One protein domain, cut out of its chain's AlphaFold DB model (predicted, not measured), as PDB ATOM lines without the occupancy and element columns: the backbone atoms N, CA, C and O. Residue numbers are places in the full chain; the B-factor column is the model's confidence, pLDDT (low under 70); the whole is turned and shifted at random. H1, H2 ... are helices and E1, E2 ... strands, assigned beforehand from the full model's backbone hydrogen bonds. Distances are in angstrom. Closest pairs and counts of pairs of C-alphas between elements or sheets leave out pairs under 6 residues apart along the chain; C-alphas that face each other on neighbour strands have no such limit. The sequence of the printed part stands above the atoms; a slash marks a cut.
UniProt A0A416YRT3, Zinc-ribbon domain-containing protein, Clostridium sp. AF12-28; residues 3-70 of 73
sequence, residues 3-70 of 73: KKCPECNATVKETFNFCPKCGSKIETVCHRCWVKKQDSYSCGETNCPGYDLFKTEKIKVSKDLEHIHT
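AT A GLANCE: This is residues 3 to 70 of the 73 residues of the protein "Zinc-ribbon domain-containing protein" of Clostridium sp. AF12-28 (UniProt A0A416YRT3). What is the shape? A small body of loops holds a two-stranded hairpin, E2 and E3, and from it one long helix, H1, leads outward; residues 58 to 70, of which 58 to 69 belong to H1, stick out. What makes it up? The 68 printed residues hold E1, E2, E3 and H1 in order, mixed, with under half in named elements; sheet E2 - E3 is antiparallel. It is loose, radius of gyration of the C-alphas 14.2 A, spanning 47 by 22 by 17 A.

IN THESE COORDINATES: Where are the strands? E2 is residues 30 to 33, E3 38 to 41, and E1 11 to 13, from C-alpha (14.477, -6.953, -12.790). Where is the helix? H1, residues 50 to 69, measures 30.9 A, ending at C-alpha (-9.574, 19.043, -44.310).

HOW THE PARTS SIT: How does the hairpin pair? N 33 and O 38 are within hydrogen-bond range, 2.8 A. What of the rest? E1 is apart from E2, E3 and H1. In H1, 13 of 16 O i to N i+4 pairs are within range.

THE WHOLE: Which link is long? E1 to E2, 16 residues; the printed part has no cut. Where is confidence low? Residues 60 to 70 have pLDDT under 70.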
ATOM      1  N   LYS A   3       9.926 -10.281 -13.151       92.06
ATOM      2  CA  LYS A   3      10.386 -10.674 -14.491       92.06
ATOM      3  C   LYS A   3      11.557  -9.812 -14.957       92.06
ATOM      4  O   LYS A   3      11.921  -8.826 -14.316       92.06
ATOM      5  N   LYS A   4      12.188 -10.193 -16.065       94.62
ATOM      6  CA  LYS A   4      13.268  -9.418 -16.687       94.62
ATOM      7  C   LYS A   4      12.707  -8.545 -17.802       94.62
ATOM      8  O   LYS A   4      11.891  -9.001 -18.596       94.62
ATOM      9  N   CYS A   5      13.131  -7.286 -17.846       94.62
ATOM     10  CA  CYS A   5      12.848  -6.418 -18.980       94.62
ATOM     11  C   CYS A   5      13.529  -6.996 -20.233       94.62
ATOM     12  O   CYS A   5      14.742  -7.204 -20.174       94.62
ATOM     13  N   PRO A   6      12.803  -7.212 -21.343       92.31
ATOM     14  CA  PRO A   6      13.372  -7.808 -22.553       92.31
ATOM     15  C   PRO A   6      14.421  -6.913 -23.234       92.31
ATOM     16  O   PRO A   6      15.296  -7.418 -23.922       92.31
ATOM     17  N   GLU A   7      14.374  -5.600 -22.994       94.88
ATOM     18  CA  GLU A   7      15.258  -4.622 -23.643       94.88
ATOM     19  C   GLU A   7      16.566  -4.380 -22.874       94.88
ATOM     20  O   GLU A   7      17.624  -4.204 -23.467       94.88
ATOM     21  N   CYS A   8      16.516  -4.346 -21.537       96.19
ATOM     22  CA  CYS A   8      17.679  -3.977 -20.716       96.19
ATOM     23  C   CYS A   8      18.049  -4.989 -19.624       96.19
ATOM     24  O   CYS A   8      18.936  -4.716 -18.812       96.19
ATOM     25  N   ASN A   9      17.350  -6.126 -19.545       95.69
ATOM     26  CA  ASN A   9      17.558  -7.192 -18.555       95.69
ATOM     27  C   ASN A   9      17.451  -6.761 -17.077       95.69
ATOM     28  O   ASN A   9      17.835  -7.504 -16.166       95.69
ATOM     29  N   ALA A  10      16.894  -5.581 -16.797       96.12
ATOM     30  CA  ALA A  10      16.586  -5.162 -15.435       96.12
ATOM     31  C   ALA A  10      15.488  -6.045 -14.828       96.12
ATOM     32  O   ALA A  10      14.551  -6.444 -15.521       96.12
ATOM     33  N   THR A  11      15.579  -6.325 -13.529       96.06
ATOM     34  CA  THR A  11      14.477  -6.953 -12.790       96.06
ATOM     35  C   THR A  11      13.340  -5.943 -12.650       96.06
ATOM     36  O   THR A  11      13.548  -4.841 -12.146       96.06
ATOM     37  N   VAL A  12      12.149  -6.309 -13.111       94.31
ATOM     38  CA  VAL A  12      10.933  -5.497 -13.049       94.31
ATOM     39  C   VAL A  12       9.814  -6.305 -12.407       94.31
ATOM     40  O   VAL A  12       9.713  -7.514 -12.613       94.31
ATOM     41  N   LYS A  13       8.955  -5.638 -11.638       91.44
ATOM     42  CA  LYS A  13       7.776  -6.291 -11.073       91.44
ATOM     43  C   LYS A  13       6.808  -6.640 -12.191       91.44
ATOM     44  O   LYS A  13       6.620  -5.859 -13.119       91.44
ATOM     45  N   GLU A  14       6.152  -7.784 -12.079       87.25
ATOM     46  CA  GLU A  14       5.162  -8.225 -13.062       87.25
ATOM     47  C   GLU A  14       3.960  -7.276 -13.174       87.25
ATOM     48  O   GLU A  14       3.364  -7.150 -14.235       87.25
ATOM     49  N   THR A  15       3.668  -6.530 -12.107       86.94
ATOM     50  CA  THR A  15       2.624  -5.497 -12.078       86.94
ATOM     51  C   THR A  15       3.002  -4.210 -12.817       86.94
ATOM     52  O   THR A  15       2.167  -3.313 -12.948       86.94
ATOM     53  N   PHE A  16       4.249  -4.062 -13.274       90.25
ATOM     54  CA  PHE A  16       4.688  -2.871 -13.996       90.25
ATOM     55  C   PHE A  16       4.402  -2.988 -15.492       90.25
ATOM     56  O   PHE A  16       4.862  -3.903 -16.166       90.25
ATOM     57  N   ASN A  17       3.721  -1.975 -16.032       92.50
ATOM     58  CA  ASN A  17       3.441  -1.877 -17.469       92.50
ATOM     59  C   ASN A  17       4.684  -1.476 -18.297       92.50
ATOM     60  O   ASN A  17       4.694  -1.621 -19.518       92.50
ATOM     61  N   PHE A  18       5.731  -0.946 -17.660       93.81
ATOM     62  CA  PHE A  18       6.959  -0.482 -18.311       93.81
ATOM     63  C   PHE A  18       8.175  -0.669 -17.401       93.81
ATOM     64  O   PHE A  18       8.052  -0.800 -16.182       93.81
ATOM     65  N   CYS A  19       9.366  -0.668 -17.991       95.00
ATOM     66  CA  CYS A  19      10.613  -0.745 -17.256       95.00
ATOM     67  C   CYS A  19      10.958   0.619 -16.638       95.00
ATOM     68  O   CYS A  19      11.183   1.571 -17.383       95.00
ATOM     69  N   PRO A  20      11.110   0.736 -15.307       91.56
ATOM     70  CA  PRO A  20      11.519   1.991 -14.675       91.56
ATOM     71  C   PRO A  20      12.978   2.374 -14.978       91.56
ATOM     72  O   PRO A  20      13.366   3.505 -14.714       91.56
ATOM     73  N   LYS A  21      13.791   1.449 -15.514       94.50
ATOM     74  CA  LYS A  21      15.206   1.693 -15.838       94.50
ATOM     75  C   LYS A  21      15.405   2.253 -17.248       94.50
ATOM     76  O   LYS A  21      16.189   3.178 -17.415       94.50
ATOM     77  N   CYS A  22      14.736   1.685 -18.254       94.69
ATOM     78  CA  CYS A  22      14.908   2.080 -19.661       94.69
ATOM     79  C   CYS A  22      13.648   2.671 -20.311       94.69
ATOM     80  O   CYS A  22      13.694   3.119 -21.449       94.69
ATOM     81  N   GLY A  23      12.502   2.646 -19.628       92.38
ATOM     82  CA  GLY A  23      11.234   3.160 -20.146       92.38
ATOM     83  C   GLY A  23      10.516   2.235 -21.131       92.38
ATOM     84  O   GLY A  23       9.367   2.512 -21.467       92.38
ATOM     85  N   SER A  24      11.137   1.141 -21.585       94.88
ATOM     86  CA  SER A  24      10.513   0.194 -22.518       94.88
ATOM     87  C   SER A  24       9.262  -0.416 -21.913       94.88
ATOM     88  O   SER A  24       9.270  -0.834 -20.750       94.88
ATOM     89  N   LYS A  25       8.177  -0.463 -22.684       93.88
ATOM     90  CA  LYS A  25       6.970  -1.137 -22.228       93.88
ATOM     91  C   LYS A  25       7.227  -2.625 -22.068       93.88
ATOM     92  O   LYS A  25       7.976  -3.227 -22.830       93.88
ATOM     93  N   ILE A  26       6.604  -3.191 -21.045       92.31
ATOM     94  CA  ILE A  26       6.618  -4.633 -20.829       92.31
ATOM     95  C   ILE A  26       5.369  -5.266 -21.442       92.31
ATOM     96  O   ILE A  26       5.455  -6.347 -22.004       92.31
ATOM     97  N   GLU A  27       4.245  -4.552 -21.377       88.94
ATOM     98  CA  GLU A  27       2.986  -4.918 -22.020       88.94
ATOM     99  C   GLU A  27       2.584  -3.822 -23.011       88.94
ATOM    100  O   GLU A  27       2.798  -2.630 -22.764       88.94
ATOM    101  N   THR A  28       1.979  -4.201 -24.134       86.19
ATOM    102  CA  THR A  28       1.494  -3.241 -25.141       86.19
ATOM    103  C   THR A  28       0.351  -2.383 -24.596       86.19
ATOM    104  O   THR A  28       0.321  -1.164 -24.812       86.19
ATOM    105  N   VAL A  29      -0.550  -3.013 -23.836       90.56
ATOM    106  CA  VAL A  29      -1.673  -2.386 -23.136       90.56
ATOM    107  C   VAL A  29      -1.303  -2.188 -21.670       90.56
ATOM    108  O   VAL A  29      -0.938  -3.128 -20.970       90.56
ATOM    109  N   CYS A  30      -1.436  -0.960 -21.175       91.50
ATOM    110  CA  CYS A  30      -1.280  -0.687 -19.754       91.50
ATOM    111  C   CYS A  30      -2.557  -1.106 -19.020       91.50
ATOM    112  O   CYS A  30      -3.607  -0.502 -19.241       91.50
ATOM    113  N   HIS A  31      -2.458  -2.051 -18.079       89.75
ATOM    114  CA  HIS A  31      -3.591  -2.436 -17.223       89.75
ATOM    115  C   HIS A  31      -4.160  -1.235 -16.466       89.75
ATOM    116  O   HIS A  31      -5.370  -1.103 -16.346       89.75
ATOM    117  N   ARG A  32      -3.270  -0.344 -16.011       90.06
ATOM    118  CA  ARG A  32      -3.587   0.952 -15.409       90.06
ATOM    119  C   ARG A  32      -2.535   1.974 -15.813       90.06
ATOM    120  O   ARG A  32      -1.383   1.915 -15.374       90.06
ATOM    121  N   CYS A  33      -2.909   2.915 -16.672       92.06
ATOM    122  CA  CYS A  33      -2.033   4.007 -17.069       92.06
ATOM    123  C   CYS A  33      -1.889   4.996 -15.911       92.06
ATOM    124  O   CYS A  33      -2.849   5.662 -15.539       92.06
ATOM    125  N   TRP A  34      -0.686   5.137 -15.358       89.19
ATOM    126  CA  TRP A  34      -0.437   6.058 -14.243       89.19
ATOM    127  C   TRP A  34      -0.547   7.540 -14.643       89.19
ATOM    128  O   TRP A  34      -0.806   8.385 -13.790       89.19
ATOM    129  N   VAL A  35      -0.402   7.843 -15.937       91.38
ATOM    130  CA  VAL A  35      -0.491   9.205 -16.484       91.38
ATOM    131  C   VAL A  35      -1.951   9.631 -16.648       91.38
ATOM    132  O   VAL A  35      -2.358  10.653 -16.104       91.38
ATOM    133  N   LYS A  36      -2.766   8.824 -17.344       90.44
ATOM    134  CA  LYS A  36      -4.195   9.113 -17.578       90.44
ATOM    135  C   LYS A  36      -5.125   8.627 -16.469       90.44
ATOM    136  O   LYS A  36      -6.296   8.980 -16.471       90.44
ATOM    137  N   LYS A  37      -4.619   7.808 -15.543       90.50
ATOM    138  CA  LYS A  37      -5.407   7.101 -14.519       90.50
ATOM    139  C   LYS A  37      -6.559   6.282 -15.121       90.50
ATOM    140  O   LYS A  37      -7.625   6.185 -14.526       90.50
ATOM    141  N   GLN A  38      -6.323   5.704 -16.297       91.12
ATOM    142  CA  GLN A  38      -7.287   4.903 -17.051       91.12
ATOM    143  C   GLN A  38      -6.830   3.444 -17.101       91.12
ATOM    144  O   GLN A  38      -5.639   3.179 -17.299       91.12
ATOM    145  N   ASP A  39      -7.773   2.519 -16.947       91.56
ATOM    146  CA  ASP A  39      -7.515   1.086 -17.051       91.56
ATOM    147  C   ASP A  39      -7.571   0.610 -18.520       91.56
ATOM    148  O   ASP A  39      -8.235   1.224 -19.358       91.56
ATOM    149  N   SER A  40      -6.842  -0.464 -18.843       90.69
ATOM    150  CA  SER A  40      -6.769  -1.073 -20.188       90.69
ATOM    151  C   SER A  40      -6.477  -0.075 -21.324       90.69
ATOM    152  O   SER A  40      -7.127  -0.077 -22.368       90.69
ATOM    153  N   TYR A  41      -5.493   0.801 -21.124       91.44
ATOM    154  CA  TYR A  41      -5.174   1.884 -22.056       91.44
ATOM    155  C   TYR A  41      -3.920   1.583 -22.891       91.44
ATOM    156  O   TYR A  41      -2.863   1.250 -22.351       91.44
ATOM    157  N   SER A  42      -4.016   1.781 -24.209       90.56
ATOM    158  CA  SER A  42      -2.887   1.706 -25.142       90.56
ATOM    159  C   SER A  42      -2.645   3.060 -25.810       90.56
ATOM    160  O   SER A  42      -3.525   3.592 -26.477       90.56
ATOM    161  N   CYS A  43      -1.435   3.607 -25.650       88.81
ATOM    162  CA  CYS A  43      -1.008   4.840 -26.327       88.81
ATOM    163  C   CYS A  43      -0.300   4.619 -27.673       88.81
ATOM    164  O   CYS A  43       0.102   5.594 -28.308       88.81
ATOM    165  N   GLY A  44      -0.096   3.364 -28.090       89.44
ATOM    166  CA  GLY A  44       0.604   3.014 -29.335       89.44
ATOM    167  C   GLY A  44       2.134   3.151 -29.315       89.44
ATOM    168  O   GLY A  44       2.782   2.735 -30.264       89.44
ATOM    169  N   GLU A  45       2.726   3.682 -28.244       90.25
ATOM    170  CA  GLU A  45       4.185   3.844 -28.131       90.25
ATOM    171  C   GLU A  45       4.878   2.564 -27.626       90.25
ATOM    172  O   GLU A  45       4.306   1.843 -26.801       90.25
ATOM    173  N   THR A  46       6.122   2.315 -28.055       92.12
ATOM    174  CA  THR A  46       6.981   1.202 -27.588       92.12
ATOM    175  C   THR A  46       7.586   1.460 -26.208       92.12
ATOM    176  O   THR A  46       7.799   0.540 -25.418       92.12
ATOM    177  N   ASN A  47       7.826   2.728 -25.886       92.94
ATOM    178  CA  ASN A  47       8.301   3.182 -24.587       92.94
ATOM    179  C   ASN A  47       7.172   3.927 -23.873       92.94
ATOM    180  O   ASN A  47       6.268   4.469 -24.506       92.94
ATOM    181  N   CYS A  48       7.186   3.947 -22.541       92.94
ATOM    182  CA  CYS A  48       6.271   4.789 -21.783       92.94
ATOM    183  C   CYS A  48       6.749   6.248 -21.885       92.94
ATOM    184  O   CYS A  48       7.793   6.565 -21.317       92.94
ATOM    185  N   PRO A  49       6.000   7.155 -22.540       91.50
ATOM    186  CA  PRO A  49       6.401   8.560 -22.670       91.50
ATOM    187  C   PRO A  49       6.233   9.352 -21.360       91.50
ATOM    188  O   PRO A  49       6.521  10.544 -21.305       91.50
ATOM    189  N   GLY A  50       5.716   8.720 -20.300       90.94
ATOM    190  CA  GLY A  50       5.417   9.387 -19.037       90.94
ATOM    191  C   GLY A  50       4.510  10.602 -19.239       90.94
ATOM    192  O   GLY A  50       3.519  10.537 -19.968       90.94
ATOM    193  N   TYR A  51       4.851  11.724 -18.608       91.50
ATOM    194  CA  TYR A  51       4.073  12.963 -18.703       91.50
ATOM    195  C   TYR A  51       4.013  13.563 -20.119       91.50
ATOM    196  O   TYR A  51       3.063  14.290 -20.418       91.50
ATOM    197  N   ASP A  52       4.945  13.230 -21.020       91.06
ATOM    198  CA  ASP A  52       4.897  13.705 -22.412       91.06
ATOM    199  C   ASP A  52       3.756  13.070 -23.225       91.06
ATOM    200  O   ASP A  52       3.423  13.548 -24.316       91.06
ATOM    201  N   LEU A  53       3.067  12.061 -22.675       90.69
ATOM    202  CA  LEU A  53       1.855  11.496 -23.271       90.69
ATOM    203  C   LEU A  53       0.801  12.572 -23.586       90.69
ATOM    204  O   LEU A  53       0.192  12.549 -24.652       90.69
ATOM    205  N   PHE A  54       0.625  13.562 -22.706       87.94
ATOM    206  CA  PHE A  54      -0.359  14.631 -22.916       87.94
ATOM    207  C   PHE A  54      -0.042  15.513 -24.131       87.94
ATOM    208  O   PHE A  54      -0.953  16.082 -24.732       87.94
ATOM    209  N   LYS A  55       1.240  15.643 -24.497       85.62
ATOM    210  CA  LYS A  55       1.666  16.405 -25.678       85.62
ATOM    211  C   LYS A  55       1.423  15.597 -26.948       85.62
ATOM    212  O   LYS A  55       0.840  16.110 -27.896       85.62
ATOM    213  N   THR A  56       1.826  14.328 -26.941       81.88
ATOM    214  CA  THR A  56       1.688  13.446 -28.110       81.88
ATOM    215  C   THR A  56       0.225  13.215 -28.497       81.88
ATOM    216  O   THR A  56      -0.086  13.284 -29.681       81.88
ATOM    217  N   GLU A  57      -0.697  13.047 -27.540       77.19
ATOM    218  CA  GLU A  57      -2.135  12.921 -27.845       77.19
ATOM    219  C   GLU A  57      -2.714  14.191 -28.496       77.19
ATOM    220  O   GLU A  57      -3.439  14.094 -29.482       77.19
ATOM    221  N   LYS A  58      -2.354  15.388 -28.012       74.31
ATOM    222  CA  LYS A  58      -2.800  16.658 -28.625       74.31
ATOM    223  C   LYS A  58      -2.283  16.831 -30.056       74.31
ATOM    224  O   LYS A  58      -2.984  17.373 -30.910       74.31
ATOM    225  N   ILE A  59      -1.067  16.357 -30.321       72.69
ATOM    226  CA  ILE A  59      -0.485  16.357 -31.668       72.69
ATOM    227  C   ILE A  59      -1.213  15.354 -32.578       72.69
ATOM    228  O   ILE A  59      -1.463  15.669 -33.735       72.69
ATOM    229  N   LYS A  60      -1.589  14.167 -32.074       68.12
ATOM    230  CA  LYS A  60      -2.382  13.187 -32.844       68.12
ATOM    231  C   LYS A  60      -3.728  13.795 -33.269       68.12
ATOM    232  O   LYS A  60      -4.009  13.857 -34.458       68.12
ATOM    233  N   VAL A  61      -4.457  14.405 -32.329       68.38
ATOM    234  CA  VAL A  61      -5.748  15.070 -32.604       68.38
ATOM    235  C   VAL A  61      -5.638  16.182 -33.654       68.38
ATOM    236  O   VAL A  61      -6.513  16.303 -34.506       68.38
ATOM    237  N   SER A  62      -4.584  17.001 -33.610       65.25
ATOM    238  CA  SER A  62      -4.405  18.089 -34.589       65.25
ATOM    239  C   SER A  62      -4.081  17.566 -35.987       65.25
ATOM    240  O   SER A  62      -4.671  18.038 -36.953       65.25
ATOM    241  N   LYS A  63      -3.227  16.542 -36.096       62.28
ATOM    242  CA  LYS A  63      -2.903  15.906 -37.382       62.28
ATOM    243  C   LYS A  63      -4.098  15.188 -38.005       62.28
ATOM    244  O   LYS A  63      -4.286  15.268 -39.216       62.28
ATOM    245  N   ASP A  64      -4.918  14.529 -37.191       61.75
ATOM    246  CA  ASP A  64      -6.145  13.887 -37.670       61.75
ATOM    247  C   ASP A  64      -7.129  14.939 -38.225       61.75
ATOM    248  O   ASP A  64      -7.748  14.722 -39.264       61.75
ATOM    249  N   LEU A  65      -7.209  16.124 -37.602       60.34
ATOM    250  CA  LEU A  65      -8.032  17.243 -38.081       60.34
ATOM    251  C   LEU A  65      -7.522  17.861 -39.394       60.34
ATOM    252  O   LEU A  65      -8.325  18.241 -40.248       60.34
ATOM    253  N   GLU A  66      -6.202  17.955 -39.564       59.47
ATOM    254  CA  GLU A  66      -5.573  18.426 -40.806       59.47
ATOM    255  C   GLU A  66      -5.824  17.451 -41.968       59.47
ATOM    256  O   GLU A  66      -6.111  17.873 -43.091       59.47
ATOM    257  N   HIS A  67      -5.803  16.138 -41.705       53.72
ATOM    258  CA  HIS A  67      -6.050  15.129 -42.737       53.72
ATOM    259  C   HIS A  67      -7.504  15.127 -43.237       53.72
ATOM    260  O   HIS A  67      -7.738  14.934 -44.429       53.72
ATOM    261  N   ILE A  68      -8.479  15.407 -42.361       59.59
ATOM    262  CA  ILE A  68      -9.898  15.523 -42.746       59.59
ATOM    263  C   ILE A  68     -10.120  16.721 -43.687       59.59
ATOM    264  O   ILE A  68     -10.910  16.631 -44.624       59.59
ATOM    265  N   HIS A  69      -9.400  17.832 -43.495       56.72
ATOM    266  CA  HIS A  69      -9.574  19.043 -44.310       56.72
ATOM    267  C   HIS A  69      -8.975  18.963 -45.724       56.72
ATOM    268  O   HIS A  69      -9.254  19.834 -46.546       56.72
ATOM    269  N   THR A  70      -8.176  17.936 -46.030       54.56
ATOM    270  CA  THR A  70      -7.444  17.841 -47.308       54.56
ATOM    271  C   THR A  70      -8.067  16.833 -48.290       54.56
ATOM    272  O   THR A  70      -7.584  16.696 -49.407       54.56
TER     273      THR A  70